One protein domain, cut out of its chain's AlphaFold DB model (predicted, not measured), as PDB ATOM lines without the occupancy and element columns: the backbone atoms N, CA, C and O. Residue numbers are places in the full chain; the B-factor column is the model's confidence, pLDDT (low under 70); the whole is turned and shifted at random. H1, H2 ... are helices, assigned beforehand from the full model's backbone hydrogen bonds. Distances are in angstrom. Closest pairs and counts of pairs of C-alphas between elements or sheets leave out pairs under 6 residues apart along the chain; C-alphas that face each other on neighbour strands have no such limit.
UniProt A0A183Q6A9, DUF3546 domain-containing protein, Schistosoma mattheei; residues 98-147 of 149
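This is residues 98 to 147 of the 149 residues of the protein "DUF3546 domain-containing protein" of Schistosoma mattheei (UniProt A0A183Q6A9). Two helices make a loose, open frame: H1 runs out, a long loop, residues 117 to 129, bridges to H2, and H2 comes back slantwise so that its last part nears the middle of H1. Residues 126 to 131 stick out at one end. The printed part has 50 residues, H1 then H2, with no named strand; it is all helix and loose, a rod of 39 by 19 by 17 A, with a radius of gyration of the C-alphas of 12.4 A.

Find C-alpha 98 at (141.846, 132.687, 119.942); from there H1, residues 98 to 116, runs 26.4 A. H2, residues 130 to 145, runs 23.1 A to C-alpha 145 at (150.657, 144.196, 133.228).

Look at residues 107 to 110 and 140 to 144, where alone H1 and H2 only just touch, with 3 pairs of C-alphas within 8 A; the closest, those of Ile 110 and Gly 140, are 7.2 A apart. They run opposite ways at a steep tilt of 49 degrees. In H1 every O i to N i+4 pair is within hydrogen-bond range, in H2 9 of 12.

The C-alphas farthest apart, of Ser 98 and Gly 128, are 39.6 A apart. The printed part has no cut, and the link is long. Residues 98 to 100 and 141 to 147 have pLDDT under 70.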
ATOM      1  N   SER A  98     142.399 131.373 119.620       57.91
ATOM      2  CA  SER A  98     141.846 132.687 119.942       57.91
ATOM      3  C   SER A  98     142.441 133.355 121.192       57.91
ATOM      4  O   SER A  98     142.760 134.543 121.123       57.91
ATOM      5  N   SER A  99     142.663 132.645 122.304       62.34
ATOM      6  CA  SER A  99     143.276 133.246 123.507       62.34
ATOM      7  C   SER A  99     144.752 133.594 123.288       62.34
ATOM      8  O   SER A  99     145.184 134.710 123.583       62.34
ATOM      9  N   SER A 100     145.519 132.687 122.681       65.25
ATOM     10  CA  SER A 100     146.916 132.942 122.308       65.25
ATOM     11  C   SER A 100     147.024 134.022 121.226       65.25
ATOM     12  O   SER A 100     147.895 134.881 121.300       65.25
ATOM     13  N   MET A 101     146.105 134.044 120.260       70.81
ATOM     14  CA  MET A 101     146.029 135.042 119.190       70.81
ATOM     15  C   MET A 101     145.769 136.442 119.732       70.81
ATOM     16  O   MET A 101     146.380 137.391 119.248       70.81
ATOM     17  N   LYS A 102     144.928 136.590 120.764       77.81
ATOM     18  CA  LYS A 102     144.746 137.874 121.463       77.81
ATOM     19  C   LYS A 102     146.051 138.344 122.109       77.81
ATOM     20  O   LYS A 102     146.411 139.509 121.960       77.81
ATOM     21  N   LEU A 103     146.789 137.441 122.756       77.94
ATOM     22  CA  LEU A 103     148.089 137.752 123.360       77.94
ATOM     23  C   LEU A 103     149.141 138.129 122.303       77.94
ATOM     24  O   LEU A 103     149.845 139.124 122.464       77.94
ATOM     25  N   PHE A 104     149.220 137.396 121.190       82.94
ATOM     26  CA  PHE A 104     150.114 137.736 120.080       82.94
ATOM     27  C   PHE A 104     149.744 139.066 119.431       82.94
ATOM     28  O   PHE A 104     150.627 139.871 119.142       82.94
ATOM     29  N   ARG A 105     148.444 139.326 119.245       85.00
ATOM     30  CA  ARG A 105     147.956 140.595 118.710       85.00
ATOM     31  C   ARG A 105     148.346 141.755 119.617       85.00
ATOM     32  O   ARG A 105     148.890 142.733 119.123       85.00
ATOM     33  N   ARG A 106     148.168 141.608 120.931       83.75
ATOM     34  CA  ARG A 106     148.554 142.629 121.909       83.75
ATOM     35  C   ARG A 106     150.055 142.913 121.887       83.75
ATOM     36  O   ARG A 106     150.448 144.073 121.808       83.75
ATOM     37  N   ARG A 107     150.888 141.869 121.896       86.69
ATOM     38  CA  ARG A 107     152.351 142.015 121.804       86.69
ATOM     39  C   ARG A 107     152.782 142.699 120.512       86.69
ATOM     40  O   ARG A 107     153.695 143.517 120.531       86.69
ATOM     41  N   LEU A 108     152.109 142.389 119.403       89.12
ATOM     42  CA  LEU A 108     152.335 143.063 118.131       89.12
ATOM     43  C   LEU A 108     151.942 144.542 118.199       89.12
ATOM     44  O   LEU A 108     152.680 145.381 117.697       89.12
ATOM     45  N   ASP A 109     150.818 144.874 118.830       88.94
ATOM     46  CA  ASP A 109     150.374 146.263 118.957       88.94
ATOM     47  C   ASP A 109     151.376 147.100 119.776       88.94
ATOM     48  O   ASP A 109     151.748 148.188 119.339       88.94
ATOM     49  N   ILE A 110     151.899 146.561 120.887       86.88
ATOM     50  CA  ILE A 110     152.962 147.200 121.692       86.88
ATOM     51  C   ILE A 110     154.243 147.370 120.867       86.88
ATOM     52  O   ILE A 110     154.854 148.437 120.863       86.88
ATOM     53  N   PHE A 111     154.643 146.336 120.121       87.25
ATOM     54  CA  PHE A 111     155.814 146.418 119.249       87.25
ATOM     55  C   PHE A 111     155.662 147.522 118.194       87.25
ATOM     56  O   PHE A 111     156.589 148.297 117.962       87.25
ATOM     57  N   MET A 112     154.484 147.631 117.576       89.25
ATOM     58  CA  MET A 112     154.200 148.653 116.567       89.25
ATOM     59  C   MET A 112     154.148 150.063 117.163       89.25
ATOM     60  O   MET A 112     154.526 151.017 116.487       89.25
ATOM     61  N   GLU A 113     153.704 150.215 118.410       88.00
ATOM     62  CA  GLU A 113     153.792 151.476 119.150       88.00
ATOM     63  C   GLU A 113     155.254 151.872 119.395       88.00
ATOM     64  O   GLU A 113     155.652 152.993 119.079       88.00
ATOM     65  N   PHE A 114     156.081 150.932 119.858       87.44
ATOM     66  CA  PHE A 114     157.505 151.177 120.101       87.44
ATOM     67  C   PHE A 114     158.242 151.542 118.808       87.44
ATOM     68  O   PHE A 114     159.099 152.426 118.801       87.44
ATOM     69  N   TYR A 115     157.859 150.894 117.705       87.00
ATOM     70  CA  TYR A 115     158.380 151.171 116.372       87.00
ATOM     71  C   TYR A 115     158.008 152.574 115.882       87.00
ATOM     72  O   TYR A 115     158.876 153.314 115.434       87.00
ATOM     73  N   LYS A 116     156.739 152.979 116.014       89.06
ATOM     74  CA  LYS A 116     156.281 154.318 115.598       89.06
ATOM     75  C   LYS A 116     156.889 155.445 116.429       89.06
ATOM     76  O   LYS A 116     157.106 156.530 115.902       89.06
ATOM     77  N   ASN A 117     157.147 155.188 117.705       86.00
ATOM     78  CA  ASN A 117     157.703 156.170 118.632       86.00
ATOM     79  C   ASN A 117     159.246 156.244 118.585       86.00
ATOM     80  O   ASN A 117     159.831 157.012 119.344       86.00
ATOM     81  N   GLY A 118     159.910 155.461 117.720       85.31
ATOM     82  CA  GLY A 118     161.363 155.533 117.512       85.31
ATOM     83  C   GLY A 118     162.207 154.943 118.647       85.31
ATOM     84  O   GLY A 118     163.404 155.213 118.742       85.31
ATOM     85  N   TYR A 119     161.631 154.103 119.520       81.81
ATOM     86  CA  TYR A 119     162.374 153.506 120.644       81.81
ATOM     87  C   TYR A 119     163.503 152.561 120.196       81.81
ATOM     88  O   TYR A 119     164.414 152.279 120.973       81.81
ATOM     89  N   PHE A 120     163.461 152.083 118.949       82.19
ATOM     90  CA  PHE A 120     164.491 151.222 118.367       82.19
ATOM     91  C   PHE A 120     165.592 151.991 117.621       82.19
ATOM     92  O   PHE A 120     166.615 151.392 117.303       82.19
ATOM     93  N   ASP A 121     165.427 153.295 117.372       81.44
ATOM     94  CA  ASP A 121     166.328 154.059 116.494       81.44
ATOM     95  C   ASP A 121     167.745 154.201 117.071       81.44
ATOM     96  O   ASP A 121     168.720 154.267 116.329       81.44
ATOM     97  N   ASN A 122     167.869 154.190 118.401       73.12
ATOM     98  CA  ASN A 122     169.148 154.288 119.113       73.12
ATOM     99  C   ASN A 122     169.595 152.950 119.728       73.12
ATOM    100  O   ASN A 122     170.514 152.919 120.550       73.12
ATOM    101  N   LEU A 123     168.929 151.842 119.384       80.12
ATOM    102  CA  LEU A 123     169.226 150.538 119.965       80.12
ATOM    103  C   LEU A 123     170.312 149.819 119.160       80.12
ATOM    104  O   LEU A 123     170.071 149.325 118.059       80.12
ATOM    105  N   HIS A 124     171.496 149.673 119.749       79.88
ATOM    106  CA  HIS A 124     172.554 148.830 119.201       79.88
ATOM    107  C   HIS A 124     172.538 147.450 119.862       79.88
ATOM    108  O   HIS A 124     172.806 147.311 121.052       79.88
ATOM    109  N   LEU A 125     172.270 146.403 119.078       81.88
ATOM    110  CA  LEU A 125     172.345 145.005 119.522       81.88
ATOM    111  C   LEU A 125     173.802 144.508 119.524       81.88
ATOM    112  O   LEU A 125     174.155 143.562 118.823       81.88
ATOM    113  N   ALA A 126     174.663 145.188 120.278       81.38
ATOM    114  CA  ALA A 126     176.076 144.860 120.432       81.38
ATOM    115  C   ALA A 126     176.454 144.763 121.916       81.38
ATOM    116  O   ALA A 126     175.784 145.333 122.781       81.38
ATOM    117  N   SER A 127     177.537 144.038 122.209       72.00
ATOM    118  CA  SER A 127     178.081 143.963 123.570       72.00
ATOM    119  C   SER A 127     178.496 145.361 124.041       72.00
ATOM    120  O   SER A 127     179.135 146.097 123.288       72.00
ATOM    121  N   GLY A 128     178.088 145.731 125.258       79.69
ATOM    122  CA  GLY A 128     178.258 147.079 125.816       79.69
ATOM    123  C   GLY A 128     176.993 147.947 125.846       79.69
ATOM    124  O   GLY A 128     176.993 148.966 126.530       79.69
ATOM    125  N   TYR A 129     175.909 147.529 125.182       82.19
ATOM    126  CA  TYR A 129     174.592 148.190 125.240       82.19
ATOM    127  C   TYR A 129     173.533 147.330 125.951       82.19
ATOM    128  O   TYR A 129     172.328 147.461 125.714       82.19
ATOM    129  N   GLU A 130     173.956 146.399 126.820       86.31
ATOM    130  CA  GLU A 130     173.018 145.494 127.501       86.31
ATOM    131  C   GLU A 130     172.013 146.270 128.365       86.31
ATOM    132  O   GLU A 130     170.853 145.876 128.479       86.31
ATOM    133  N   SER A 131     172.428 147.404 128.935       83.12
ATOM    134  CA  SER A 131     171.582 148.224 129.805       83.12
ATOM    135  C   SER A 131     170.427 148.896 129.050       83.12
ATOM    136  O   SER A 131     169.325 149.042 129.579       83.12
ATOM    137  N   GLU A 132     170.659 149.319 127.810       83.44
ATOM    138  CA  GLU A 132     169.685 149.907 126.895       83.44
ATOM    139  C   GLU A 132     168.670 148.847 126.462       83.44
ATOM    140  O   GLU A 132     167.464 149.082 126.515       83.44
ATOM    141  N   ILE A 133     169.159 147.649 126.122       85.62
ATOM    142  CA  ILE A 133     168.325 146.506 125.738       85.62
ATOM    143  C   ILE A 133     167.434 146.074 126.908       85.62
ATOM    144  O   ILE A 133     166.231 145.896 126.728       85.62
ATOM    145  N   VAL A 134     167.992 145.948 128.118       86.69
ATOM    146  CA  VAL A 134     167.221 145.577 129.315       86.69
ATOM    147  C   VAL A 134     166.159 146.628 129.627       86.69
ATOM    148  O   VAL A 134     165.004 146.263 129.827       86.69
ATOM    149  N   ARG A 135     166.501 147.925 129.585       85.19
ATOM    150  CA  ARG A 135     165.528 149.012 129.799       85.19
ATOM    151  C   ARG A 135     164.374 148.956 128.800       85.19
ATOM    152  O   ARG A 135     163.223 149.095 129.203       85.19
ATOM    153  N   LEU A 136     164.664 148.709 127.523       84.81
ATOM    154  CA  LEU A 136     163.641 148.588 126.485       84.81
ATOM    155  C   LEU A 136     162.727 147.371 126.705       84.81
ATOM    156  O   LEU A 136     161.506 147.479 126.591       84.81
ATOM    157  N   LEU A 137     163.304 146.215 127.047       85.12
ATOM    158  CA  LEU A 137     162.542 144.994 127.331       85.12
ATOM    159  C   LEU A 137     161.688 145.133 128.596       85.12
ATOM    160  O   LEU A 137     160.556 144.649 128.624       85.12
ATOM    161  N   ASP A 138     162.202 145.815 129.619       85.38
ATOM    162  CA  ASP A 138     161.443 146.109 130.830       85.38
ATOM    163  C   ASP A 138     160.268 147.037 130.527       85.38
ATOM    164  O   ASP A 138     159.153 146.711 130.924       85.38
ATOM    165  N   MET A 139     160.459 148.115 129.752       80.69
ATOM    166  CA  MET A 139     159.361 148.989 129.304       80.69
ATOM    167  C   MET A 139     158.241 148.206 128.601       80.69
ATOM    168  O   MET A 139     157.063 148.442 128.872       80.69
ATOM    169  N   GLY A 140     158.594 147.228 127.760       76.06
ATOM    170  CA  GLY A 140     157.622 146.341 127.116       76.06
ATOM    171  C   GLY A 140     156.845 145.449 128.096       76.06
ATOM    172  O   GLY A 140     155.674 145.159 127.852       76.06
ATOM    173  N   ARG A 141     157.449 145.051 129.227       68.38
ATOM    174  CA  ARG A 141     156.786 144.229 130.258       68.38
ATOM    175  C   ARG A 141     155.735 144.985 131.070       68.38
ATOM    176  O   ARG A 141     154.722 144.384 131.417       68.38
ATOM    177  N   TRP A 142     155.939 146.270 131.367       59.28
ATOM    178  CA  TRP A 142     154.967 147.067 132.136       59.28
ATOM    179  C   TRP A 142     153.653 147.277 131.363       59.28
ATOM    180  O   TRP A 142     152.573 147.126 131.929       59.28
ATOM    181  N   CYS A 143     153.728 147.478 130.041       58.41
ATOM    182  CA  CYS A 143     152.551 147.649 129.176       58.41
ATOM    183  C   CYS A 143     151.658 146.396 129.042       58.41
ATOM    184  O   CYS A 143     150.495 146.513 128.637       58.41
ATOM    185  N   ASP A 144     152.190 145.210 129.361       57.84
ATOM    186  CA  ASP A 144     151.433 143.952 129.417       57.84
ATOM    187  C   ASP A 144     150.702 143.773 130.770       57.84
ATOM    188  O   ASP A 144     149.667 143.110 130.819       57.84
ATOM    189  N   ILE A 145     151.200 144.367 131.864       54.16
ATOM    190  CA  ILE A 145     150.657 144.196 133.228       54.16
ATOM    191  C   ILE A 145     149.489 145.152 133.508       54.16
ATOM    192  O   ILE A 145     148.514 144.759 134.151       54.16
ATOM    193  N   ASP A 146     149.544 146.382 132.996       50.56
ATOM    194  CA  ASP A 146     148.572 147.433 133.335       50.56
ATOM    195  C   ASP A 146     147.176 147.249 132.702       50.56
ATOM    196  O   ASP A 146     146.243 147.966 133.054       50.56
ATOM    197  N   VAL A 147     146.996 146.269 131.808       50.12
ATOM    198  CA  VAL A 147     145.729 146.020 131.082       50.12
ATOM    199  C   VAL A 147     145.021 144.731 131.549       50.12
ATOM    200  O   VAL A 147     143.972 144.366 131.029       50.12
TER     201      VAL A 147